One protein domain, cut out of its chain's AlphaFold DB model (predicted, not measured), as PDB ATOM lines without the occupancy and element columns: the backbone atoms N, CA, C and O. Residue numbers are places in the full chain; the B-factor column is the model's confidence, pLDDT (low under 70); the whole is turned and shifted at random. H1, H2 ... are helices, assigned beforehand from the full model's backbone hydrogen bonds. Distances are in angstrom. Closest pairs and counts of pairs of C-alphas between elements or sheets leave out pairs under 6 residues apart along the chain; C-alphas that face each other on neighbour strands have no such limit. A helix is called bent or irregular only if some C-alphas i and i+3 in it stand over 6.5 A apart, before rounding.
ATOM      1  N   GLY A 311     -27.337  -1.474  -3.562       95.44
ATOM      2  CA  GLY A 311     -27.991  -1.597  -4.872       95.44
ATOM      3  C   GLY A 311     -27.865  -2.986  -5.513       95.44
ATOM      4  O   GLY A 311     -28.739  -3.371  -6.285       95.44
ATOM      5  N   ASP A 312     -26.811  -3.745  -5.193       94.19
ATOM      6  CA  ASP A 312     -26.657  -5.133  -5.647       94.19
ATOM      7  C   ASP A 312     -27.496  -6.089  -4.794       94.19
ATOM      8  O   ASP A 312     -28.140  -6.977  -5.345       94.19
ATOM      9  N   PHE A 313     -27.552  -5.861  -3.475       94.69
ATOM     10  CA  PHE A 313     -28.447  -6.576  -2.560       94.69
ATOM     11  C   PHE A 313     -29.919  -6.389  -2.956       94.69
ATOM     12  O   PHE A 313     -30.662  -7.356  -3.068       94.69
ATOM     13  N   LEU A 314     -30.332  -5.150  -3.241       95.56
ATOM     14  CA  LEU A 314     -31.711  -4.839  -3.621       95.56
ATOM     15  C   LEU A 314     -32.108  -5.346  -5.017       95.56
ATOM     16  O   LEU A 314     -33.295  -5.335  -5.320       95.56
ATOM     17  N   ARG A 315     -31.174  -5.785  -5.872       95.06
ATOM     18  CA  ARG A 315     -31.489  -6.256  -7.236       95.06
ATOM     19  C   ARG A 315     -32.198  -7.616  -7.262       95.06
ATOM     20  O   ARG A 315     -32.858  -7.930  -8.246       95.06
ATOM     21  N   ASP A 316     -32.034  -8.422  -6.216       92.50
ATOM     22  CA  ASP A 316     -32.597  -9.771  -6.117       92.50
ATOM     23  C   ASP A 316     -32.886 -10.109  -4.648       92.50
ATOM     24  O   ASP A 316     -32.137 -10.828  -3.989       92.50
ATOM     25  N   VAL A 317     -33.960  -9.521  -4.116       94.19
ATOM     26  CA  VAL A 317     -34.458  -9.793  -2.762       94.19
ATOM     27  C   VAL A 317     -35.585 -10.802  -2.892       94.19
ATOM     28  O   VAL A 317     -36.692 -10.436  -3.289       94.19
ATOM     29  N   HIS A 318     -35.326 -12.077  -2.591       92.06
ATOM     30  CA  HIS A 318     -36.340 -13.129  -2.737       92.06
ATOM     31  C   HIS A 318     -36.994 -13.190  -4.148       92.06
ATOM     32  O   HIS A 318     -38.175 -13.524  -4.279       92.06
ATOM     33  N   GLY A 319     -36.251 -12.856  -5.215       92.38
ATOM     34  CA  GLY A 319     -36.758 -12.774  -6.593       92.38
ATOM     35  C   GLY A 319     -37.422 -11.442  -6.978       92.38
ATOM     36  O   GLY A 319     -37.932 -11.320  -8.092       92.38
ATOM     37  N   PHE A 320     -37.424 -10.438  -6.094       94.75
ATOM     38  CA  PHE A 320     -37.909  -9.084  -6.372       94.75
ATOM     39  C   PHE A 320     -36.740  -8.129  -6.650       94.75
ATOM     40  O   PHE A 320     -35.827  -8.001  -5.832       94.75
ATOM     41  N   ASP A 321     -36.802  -7.397  -7.768       95.19
ATOM     42  CA  ASP A 321     -35.888  -6.282  -8.043       95.19
ATOM     43  C   ASP A 321     -36.388  -5.001  -7.356       95.19
ATOM     44  O   ASP A 321     -37.218  -4.246  -7.872       95.19
ATOM     45  N   LEU A 322     -35.859  -4.763  -6.159       95.88
ATOM     46  CA  LEU A 322     -36.084  -3.567  -5.356       95.88
ATOM     47  C   LEU A 322     -35.057  -2.461  -5.652       95.88
ATOM     48  O   LEU A 322     -35.110  -1.405  -5.014       95.88
ATOM     49  N   SER A 323     -34.130  -2.646  -6.602       95.31
ATOM     50  CA  SER A 323     -33.032  -1.694  -6.855       95.31
ATOM     51  C   SER A 323     -33.535  -0.308  -7.278       95.31
ATOM     52  O   SER A 323     -32.915   0.704  -6.932       95.31
ATOM     53  N   ARG A 324     -34.724  -0.238  -7.896       94.25
ATOM     54  CA  ARG A 324     -35.461   1.010  -8.180       94.25
ATOM     55  C   ARG A 324     -35.699   1.884  -6.938       94.25
ATOM     56  O   ARG A 324     -35.767   3.100  -7.061       94.25
ATOM     57  N   HIS A 325     -35.765   1.285  -5.747       94.75
ATOM     58  CA  HIS A 325     -35.981   1.977  -4.474       94.75
ATOM     59  C   HIS A 325     -34.676   2.338  -3.741       94.75
ATOM     60  O   HIS A 325     -34.730   2.834  -2.618       94.75
ATOM     61  N   THR A 326     -33.488   2.147  -4.330       94.94
ATOM     62  CA  THR A 326     -32.201   2.441  -3.652       94.94
ATOM     63  C   THR A 326     -32.131   3.881  -3.109       94.94
ATOM     64  O   THR A 326     -31.586   4.120  -2.027       94.94
ATOM     65  N   THR A 327     -32.738   4.844  -3.808       93.06
ATOM     66  CA  THR A 327     -32.875   6.246  -3.370       93.06
ATOM     67  C   THR A 327     -33.728   6.389  -2.107       93.06
ATOM     68  O   THR A 327     -33.298   7.056  -1.168       93.06
ATOM     69  N   LEU A 328     -34.883   5.716  -2.041       93.38
ATOM     70  CA  LEU A 328     -35.777   5.659  -0.877       93.38
ATOM     71  C   LEU A 328     -35.045   5.116   0.360       93.38
ATOM     72  O   LEU A 328     -35.091   5.728   1.428       93.38
ATOM     73  N   PHE A 329     -34.323   3.999   0.215       94.88
ATOM     74  CA  PHE A 329     -33.535   3.408   1.302       94.88
ATOM     75  C   PHE A 329     -32.446   4.368   1.795       94.88
ATOM     76  O   PHE A 329     -32.327   4.600   3.000       94.88
ATOM     77  N   THR A 330     -31.702   4.973   0.864       93.94
ATOM     78  CA  THR A 330     -30.627   5.926   1.175       93.94
ATOM     79  C   THR A 330     -31.173   7.162   1.896       93.94
ATOM     80  O   THR A 330     -30.647   7.545   2.939       93.94
ATOM     81  N   ALA A 331     -32.278   7.742   1.414       92.19
ATOM     82  CA  ALA A 331     -32.940   8.898   2.030       92.19
ATOM     83  C   ALA A 331     -33.483   8.604   3.442       92.19
ATOM     84  O   ALA A 331     -33.542   9.494   4.289       92.19
ATOM     85  N   ARG A 332     -33.849   7.347   3.721       91.75
ATOM     86  CA  ARG A 332     -34.286   6.862   5.043       91.75
ATOM     87  C   ARG A 332     -33.123   6.405   5.940       91.75
ATOM     88  O   ARG A 332     -33.354   5.992   7.078       91.75
ATOM     89  N   GLY A 333     -31.880   6.475   5.461       93.81
ATOM     90  CA  GLY A 333     -30.689   6.057   6.203       93.81
ATOM     91  C   GLY A 333     -30.588   4.543   6.420       93.81
ATOM     92  O   GLY A 333     -30.033   4.106   7.434       93.81
ATOM     93  N   PHE A 334     -31.145   3.731   5.519       94.56
ATOM     94  CA  PHE A 334     -30.869   2.296   5.462       94.56
ATOM     95  C   PHE A 334     -29.618   2.059   4.614       94.56
ATOM     96  O   PHE A 334     -29.629   2.280   3.406       94.56
ATOM     97  N   THR A 335     -28.547   1.595   5.255       94.94
ATOM     98  CA  THR A 335     -27.353   1.062   4.586       94.94
ATOM     99  C   THR A 335     -27.390  -0.469   4.608       94.94
ATOM    100  O   THR A 335     -28.171  -1.054   5.367       94.94
ATOM    101  N   LEU A 336     -26.554  -1.131   3.803       94.06
ATOM    102  CA  LEU A 336     -26.501  -2.598   3.757       94.06
ATOM    103  C   LEU A 336     -26.149  -3.189   5.132       94.06
ATOM    104  O   LEU A 336     -26.822  -4.099   5.611       94.06
ATOM    105  N   GLU A 337     -25.173  -2.594   5.817       92.62
ATOM    106  CA  GLU A 337     -24.704  -3.006   7.143       92.62
ATOM    107  C   GLU A 337     -25.806  -2.837   8.198       92.62
ATOM    108  O   GLU A 337     -25.937  -3.651   9.110       92.62
ATOM    109  N   ARG A 338     -26.642  -1.796   8.067       91.38
ATOM    110  CA  ARG A 338     -27.779  -1.556   8.969       91.38
ATOM    111  C   ARG A 338     -28.906  -2.567   8.757       91.38
ATOM    112  O   ARG A 338     -29.559  -2.946   9.731       91.38
ATOM    113  N   LEU A 339     -29.147  -2.985   7.513       91.62
ATOM    114  CA  LEU A 339     -30.121  -4.030   7.192       91.62
ATOM    115  C   LEU A 339     -29.633  -5.386   7.721       91.62
ATOM    116  O   LEU A 339     -30.311  -5.980   8.557       91.62
ATOM    117  N   GLN A 340     -28.421  -5.809   7.344       89.25
ATOM    118  CA  GLN A 340     -27.807  -7.067   7.791       89.25
ATOM    119  C   GLN A 340     -27.659  -7.133   9.322       89.25
ATOM    120  O   GLN A 340     -28.026  -8.125   9.948       89.25
ATOM    121  N   GLY A 341     -27.216  -6.047   9.964       85.88
ATOM    122  CA  GLY A 341     -27.091  -5.964  11.424       85.88
ATOM    123  C   GLY A 341     -28.421  -6.005  12.192       85.88
ATOM    124  O   GLY A 341     -28.418  -6.207  13.408       85.88
ATOM    125  N   SER A 342     -29.566  -5.836  11.518       78.06
ATOM    126  CA  SER A 342     -30.888  -5.882  12.160       78.06
ATOM    127  C   SER A 342     -31.452  -7.304  12.321       78.06
ATOM    128  O   SER A 342     -32.384  -7.478  13.107       78.06
ATOM    129  N   GLY A 343     -30.881  -8.325  11.665       66.12
ATOM    130  CA  GLY A 343     -31.411  -9.704  11.661       66.12
ATOM    131  C   GLY A 343     -31.493 -10.399  13.032       66.12
ATOM    132  O   GLY A 343     -32.212 -11.379  13.200       66.12
ATOM    133  N   SER A 344     -30.832  -9.858  14.061       72.38
ATOM    134  CA  SER A 344     -30.862 -10.403  15.428       72.38
ATOM    135  C   SER A 344     -32.209 -10.257  16.163       72.38
ATOM    136  O   SER A 344     -32.412 -10.926  17.177       72.38
ATOM    137  N   SER A 345     -33.139  -9.416  15.684       77.44
ATOM    138  CA  SER A 345     -34.467  -9.232  16.299       77.44
ATOM    139  C   SER A 345     -35.571  -9.047  15.252       77.44
ATOM    140  O   SER A 345     -35.888  -7.933  14.826       77.44
ATOM    141  N   THR A 346     -36.200 -10.156  14.860       71.06
ATOM    142  CA  THR A 346     -37.199 -10.217  13.774       71.06
ATOM    143  C   THR A 346     -38.400  -9.281  13.962       71.06
ATOM    144  O   THR A 346     -38.924  -8.743  12.984       71.06
ATOM    145  N   SER A 347     -38.830  -9.037  15.204       71.31
ATOM    146  CA  SER A 347     -39.960  -8.146  15.505       71.31
ATOM    147  C   SER A 347     -39.649  -6.666  15.257       71.31
ATOM    148  O   SER A 347     -40.548  -5.907  14.892       71.31
ATOM    149  N   ASP A 348     -38.387  -6.259  15.414       84.81
ATOM    150  CA  ASP A 348     -37.937  -4.877  15.231       84.81
ATOM    151  C   ASP A 348     -37.677  -4.573  13.742       84.81
ATOM    152  O   ASP A 348     -38.081  -3.520  13.244       84.81
ATOM    153  N   VAL A 349     -37.123  -5.539  12.988       89.31
ATOM    154  CA  VAL A 349     -36.940  -5.445  11.522       89.31
ATOM    155  C   VAL A 349     -38.246  -5.037  10.839       89.31
ATOM    156  O   VAL A 349     -38.305  -3.994  10.187       89.31
ATOM    157  N   ARG A 350     -39.328  -5.802  11.045       90.62
ATOM    158  CA  ARG A 350     -40.621  -5.535  10.394       90.62
ATOM    159  C   ARG A 350     -41.169  -4.147  10.728       90.62
ATOM    160  O   ARG A 350     -41.681  -3.468   9.836       90.62
ATOM    161  N   GLY A 351     -41.075  -3.719  11.990       90.50
ATOM    162  CA  GLY A 351     -41.545  -2.401  12.425       90.50
ATOM    163  C   GLY A 351     -40.795  -1.266  11.726       90.50
ATOM    164  O   GLY A 351     -41.419  -0.358  11.174       90.50
ATOM    165  N   ARG A 352     -39.461  -1.367  11.670       90.94
ATOM    166  CA  ARG A 352     -38.581  -0.400  10.997       90.94
ATOM    167  C   ARG A 352     -38.829  -0.335   9.492       90.94
ATOM    168  O   ARG A 352     -38.947   0.765   8.959       90.94
ATOM    169  N   LEU A 353     -38.939  -1.482   8.815       93.38
ATOM    170  CA  LEU A 353     -39.188  -1.526   7.369       93.38
ATOM    171  C   LEU A 353     -40.562  -0.940   7.016       93.38
ATOM    172  O   LEU A 353     -40.655  -0.130   6.099       93.38
ATOM    173  N   ASN A 354     -41.622  -1.262   7.769       91.56
ATOM    174  CA  ASN A 354     -42.953  -0.710   7.495       91.56
ATOM    175  C   ASN A 354     -43.012   0.809   7.735       91.56
ATOM    176  O   ASN A 354     -43.493   1.537   6.871       91.56
ATOM    177  N   ALA A 355     -42.477   1.309   8.855       89.38
ATOM    178  CA  ALA A 355     -42.439   2.751   9.131       89.38
ATOM    179  C   ALA A 355     -41.516   3.530   8.168       89.38
ATOM    180  O   ALA A 355     -41.742   4.709   7.887       89.38
ATOM    181  N   GLY A 356     -40.457   2.881   7.679       87.94
ATOM    182  CA  GLY A 356     -39.443   3.491   6.827       87.94
ATOM    183  C   GLY A 356     -39.741   3.448   5.328       87.94
ATOM    184  O   GLY A 356     -39.379   4.391   4.637       87.94
ATOM    185  N   LEU A 357     -40.343   2.374   4.816       91.19
ATOM    186  CA  LEU A 357     -40.297   2.052   3.382       91.19
ATOM    187  C   LEU A 357     -41.648   1.669   2.767       91.19
ATOM    188  O   LEU A 357     -41.739   1.635   1.543       91.19
ATOM    189  N   ALA A 358     -42.683   1.372   3.559       90.81
ATOM    190  CA  ALA A 358     -43.986   1.001   3.006       90.81
ATOM    191  C   ALA A 358     -44.669   2.184   2.291       90.81
ATOM    192  O   ALA A 358     -44.603   3.325   2.763       90.81
ATOM    193  N   LYS A 359     -45.368   1.898   1.183       87.19
ATOM    194  CA  LYS A 359     -46.208   2.873   0.462       87.19
ATOM    195  C   LYS A 359     -47.201   3.576   1.391       87.19
ATOM    196  O   LYS A 359     -47.723   2.975   2.330       87.19
ATOM    197  N   GLY A 360     -47.476   4.850   1.107       83.81
ATOM    198  CA  GLY A 360     -48.381   5.679   1.909       83.81
ATOM    199  C   GLY A 360     -47.770   6.284   3.182       83.81
ATOM    200  O   GLY A 360     -48.477   6.991   3.895       83.81
ATOM    201  N   ASN A 361     -46.477   6.070   3.462       83.38
ATOM    202  CA  ASN A 361     -45.729   6.807   4.489       83.38
ATOM    203  C   ASN A 361     -44.916   7.946   3.840       83.38
ATOM    204  O   ASN A 361     -43.721   7.749   3.591       83.38
ATOM    205  N   PRO A 362     -45.504   9.126   3.556       75.00
ATOM    206  CA  PRO A 362     -44.821  10.202   2.835       75.00
ATOM    207  C   PRO A 362     -43.560  10.658   3.577       75.00
ATOM    208  O   PRO A 362     -43.602  10.935   4.779       75.00
ATOM    209  N   LEU A 363     -42.433  10.766   2.865       76.88
ATOM    210  CA  LEU A 363     -41.252  11.424   3.416       76.88
ATOM    211  C   LEU A 363     -41.427  12.945   3.257       76.88
ATOM    212  O   LEU A 363     -41.706  13.404   2.147       76.88
ATOM    213  N   PRO A 364     -41.245  13.759   4.313       76.12
ATOM    214  CA  PRO A 364     -41.272  15.209   4.166       76.12
ATOM    215  C   PRO A 364     -40.172  15.661   3.192       76.12
ATOM    216  O   PRO A 364     -38.986  15.586   3.502       76.12
ATOM    217  N   GLY A 365     -40.585  16.126   2.009       75.31
ATOM    218  CA  GLY A 365     -39.696  16.639   0.964       75.31
ATOM    219  C   GLY A 365     -39.225  15.629  -0.090       75.31
ATOM    220  O   GLY A 365     -38.359  15.989  -0.883       75.31
ATOM    221  N   CYS A 366     -39.756  14.398  -0.145       59.69
ATOM    222  CA  CYS A 366     -39.376  13.441  -1.191       59.69
ATOM    223  C   CYS A 366     -40.522  12.504  -1.601       59.69
ATOM    224  O   CYS A 366     -41.138  11.876  -0.741       59.69
ATOM    225  N   GLY A 367     -40.711  12.358  -2.915       65.06
ATOM    226  CA  GLY A 367     -41.507  11.290  -3.520       65.06
ATOM    227  C   GLY A 367     -42.946  11.656  -3.886       65.06
ATOM    228  O   GLY A 367     -43.596  12.494  -3.262       65.06
ATOM    229  N   ASP A 368     -43.423  10.973  -4.923       80.50
ATOM    230  CA  ASP A 368     -44.842  10.727  -5.176       80.50
ATOM    231  C   ASP A 368     -45.418   9.907  -3.992       80.50
ATOM    232  O   ASP A 368     -44.698   9.049  -3.473       80.50
ATOM    233  N   PRO A 369     -46.661  10.122  -3.515       77.88
ATOM    234  CA  PRO A 369     -47.274   9.255  -2.499       77.88
ATOM    235  C   PRO A 369     -47.276   7.752  -2.848       77.88
ATOM    236  O   PRO A 369     -47.310   6.926  -1.928       77.88
ATOM    237  N   ASP A 370     -47.201   7.394  -4.136       84.62
ATOM    238  CA  ASP A 370     -47.109   6.005  -4.605       84.62
ATOM    239  C   ASP A 370     -45.682   5.412  -4.566       84.62
ATOM    240  O   ASP A 370     -45.512   4.206  -4.813       84.62
ATOM    241  N   ASP A 371     -44.665   6.221  -4.238       86.69
ATOM    242  CA  ASP A 371     -43.253   5.830  -4.181       86.69
ATOM    243  C   ASP A 371     -42.907   5.159  -2.836       86.69
ATOM    244  O   ASP A 371     -42.823   5.783  -1.775       86.69
ATOM    245  N   GLY A 372     -42.744   3.838  -2.876       92.31
ATOM    246  CA  GLY A 372     -42.498   2.999  -1.706       92.31
ATOM    247  C   GLY A 372     -42.612   1.510  -2.024       92.31
ATOM    248  O   GLY A 372     -43.008   1.125  -3.125       92.31
ATOM    249  N   LEU A 373     -42.304   0.669  -1.040       95.06
ATOM    250  CA  LEU A 373     -42.472  -0.781  -1.114       95.06
ATOM    251  C   LEU A 373     -43.923  -1.184  -0.821       95.06
ATOM    252  O   LEU A 373     -44.548  -0.699   0.129       95.06
ATOM    253  N   SER A 374     -44.457  -2.116  -1.604       95.19
ATOM    254  CA  SER A 374     -45.677  -2.847  -1.261       95.19
ATOM    255  C   SER A 374     -45.486  -3.703  -0.003       95.19
ATOM    256  O   SER A 374     -44.365  -4.030   0.391       95.19
ATOM    257  N   GLN A 375     -46.589  -4.123   0.630       94.38
ATOM    258  CA  GLN A 375     -46.504  -4.994   1.811       94.38
ATOM    259  C   GLN A 375     -45.846  -6.344   1.486       94.38
ATOM    260  O   GLN A 375     -45.177  -6.916   2.345       94.38
ATOM    261  N   LEU A 376     -46.000  -6.830   0.250       96.06
ATOM    262  CA  LEU A 376     -45.334  -8.033  -0.237       96.06
ATOM    263  C   LEU A 376     -43.812  -7.851  -0.345       96.06
ATOM    264  O   LEU A 376     -43.073  -8.660   0.211       96.06
ATOM    265  N   GLU A 377     -43.340  -6.772  -0.974       96.25
ATOM    266  CA  GLU A 377     -41.902  -6.458  -1.078       96.25
ATOM    267  C   GLU A 377     -41.265  -6.236   0.310       96.25
ATOM    268  O   GLU A 377     -40.135  -6.659   0.551       96.25
ATOM    269  N   VAL A 378     -42.002  -5.647   1.264       95.94
ATOM    270  CA  VAL A 378     -41.551  -5.522   2.664       95.94
ATOM    271  C   VAL A 378     -41.416  -6.887   3.352       95.94
ATOM    272  O   VAL A 378     -40.494  -7.065   4.144       95.94
ATOM    273  N   ILE A 379     -42.298  -7.853   3.070       95.75
ATOM    274  CA  ILE A 379     -42.196  -9.218   3.622       95.75
ATOM    275  C   ILE A 379     -41.052  -9.998   2.961       95.75
ATOM    276  O   ILE A 379     -40.310 -10.669   3.672       95.75
ATOM    277  N   ALA A 380     -40.863  -9.867   1.646       95.44
ATOM    278  CA  ALA A 380     -39.725 -10.449   0.928       95.44
ATOM    279  C   ALA A 380     -38.388  -9.984   1.538       95.44
ATOM    280  O   ALA A 380     -37.516 -10.790   1.855       95.44
ATOM    281  N   LEU A 381     -38.274  -8.679   1.802       95.25
ATOM    282  CA  LEU A 381     -37.126  -8.080   2.479       95.25
ATOM    283  C   LEU A 381     -37.009  -8.485   3.958       95.25
ATOM    284  O   LEU A 381     -35.900  -8.638   4.457       95.25
ATOM    285  N   GLU A 382     -38.122  -8.677   4.675       94.69
ATOM    286  CA  GLU A 382     -38.094  -9.228   6.037       94.69
ATOM    287  C   GLU A 382     -37.523 -10.654   6.049       94.69
ATOM    288  O   GLU A 382     -36.820 -10.996   6.994       94.69
ATOM    289  N   PHE A 383     -37.804 -11.474   5.031       93.62
ATOM    290  CA  PHE A 383     -37.311 -12.852   4.937       93.62
ATOM    291  C   PHE A 383     -35.837 -12.951   4.505       93.62
ATOM    292  O   PHE A 383     -35.121 -13.768   5.078       93.62
ATOM    293  N   GLU A 384     -35.340 -12.085   3.607       93.19
ATOM    294  CA  GLU A 384     -33.903 -12.058   3.241       93.19
ATOM    295  C   GLU A 384     -33.004 -11.633   4.423       93.19
ATOM    296  O   GLU A 384     -31.814 -11.935   4.450       93.19
ATOM    297  N   LEU A 385     -33.565 -10.916   5.405       91.75
ATOM    298  CA  LEU A 385     -32.856 -10.407   6.588       91.75
ATOM    299  C   LEU A 385     -32.986 -11.310   7.835       91.75
ATOM    300  O   LEU A 385     -32.580 -10.885   8.922       91.75
ATOM    301  N   ARG A 386     -33.564 -12.513   7.698       89.00
ATOM    302  CA  ARG A 386     -33.671 -13.550   8.745       89.00
ATOM    303  C   ARG A 386     -32.617 -14.646   8.570       89.00
ATOM    304  O   ARG A 386     -31.990 -14.972   9.599       89.00
TER     305      ARG A 386
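This is residues 311 to 386 of the 386 residues of an uncharacterized protein of Mycena chlorophos (UniProt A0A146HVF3). Four short helices stand round the middle of a rounded body, H3 and H4 as a steep hairpin, H1 near the end of H3, and H2 to one side. A long loop, residues 358 to 374, swings out at one end, and residues 311 to 322 wind along one side. The printed part has 76 residues with H1, H2, H3, H4 in order and no named strand; it is all helix, with under half of the residues, 36, in named elements. It is compact, with a radius of gyration of the C-alphas of 11.5 A and spans of 32 by 23 by 21 A.

H1, residues 323 to 331, begins at C-alpha (-33.032, -1.694, -6.855) and is irregular: C-alphas 324 and 327 are 7.6 A apart. H2 is residues 336 to 340. H3, residues 346 to 357, is 16.4 A long. H4, residues 375 to 384, is 14.5 A long and ends at C-alpha (-33.903, -12.058, 3.241).

H3 and H4, a hairpin, touch at a steep tilt of 45 degrees, opposite ways; their closest C-alphas, of Arg 350 and Glu 382, are 6.2 A apart. H1 and H3 are close but not clearly touching, the closest C-alphas, of Leu 328 and Leu 357, 7.2 A apart. H2 is apart from H1 and H4, and only just from H3, at 8.2 A. In H2 and H4 every O i to N i+4 pair is within hydrogen-bond range; in H1 3 of 5 are and in H3 6 of 8.

The C-alphas farthest apart, of Ser 344 and Asp 368, are 32.7 A apart. The printed part has no cut, and the link H3 to H4 is long. Residues 343 and 366 to 367 have pLDDT under 70.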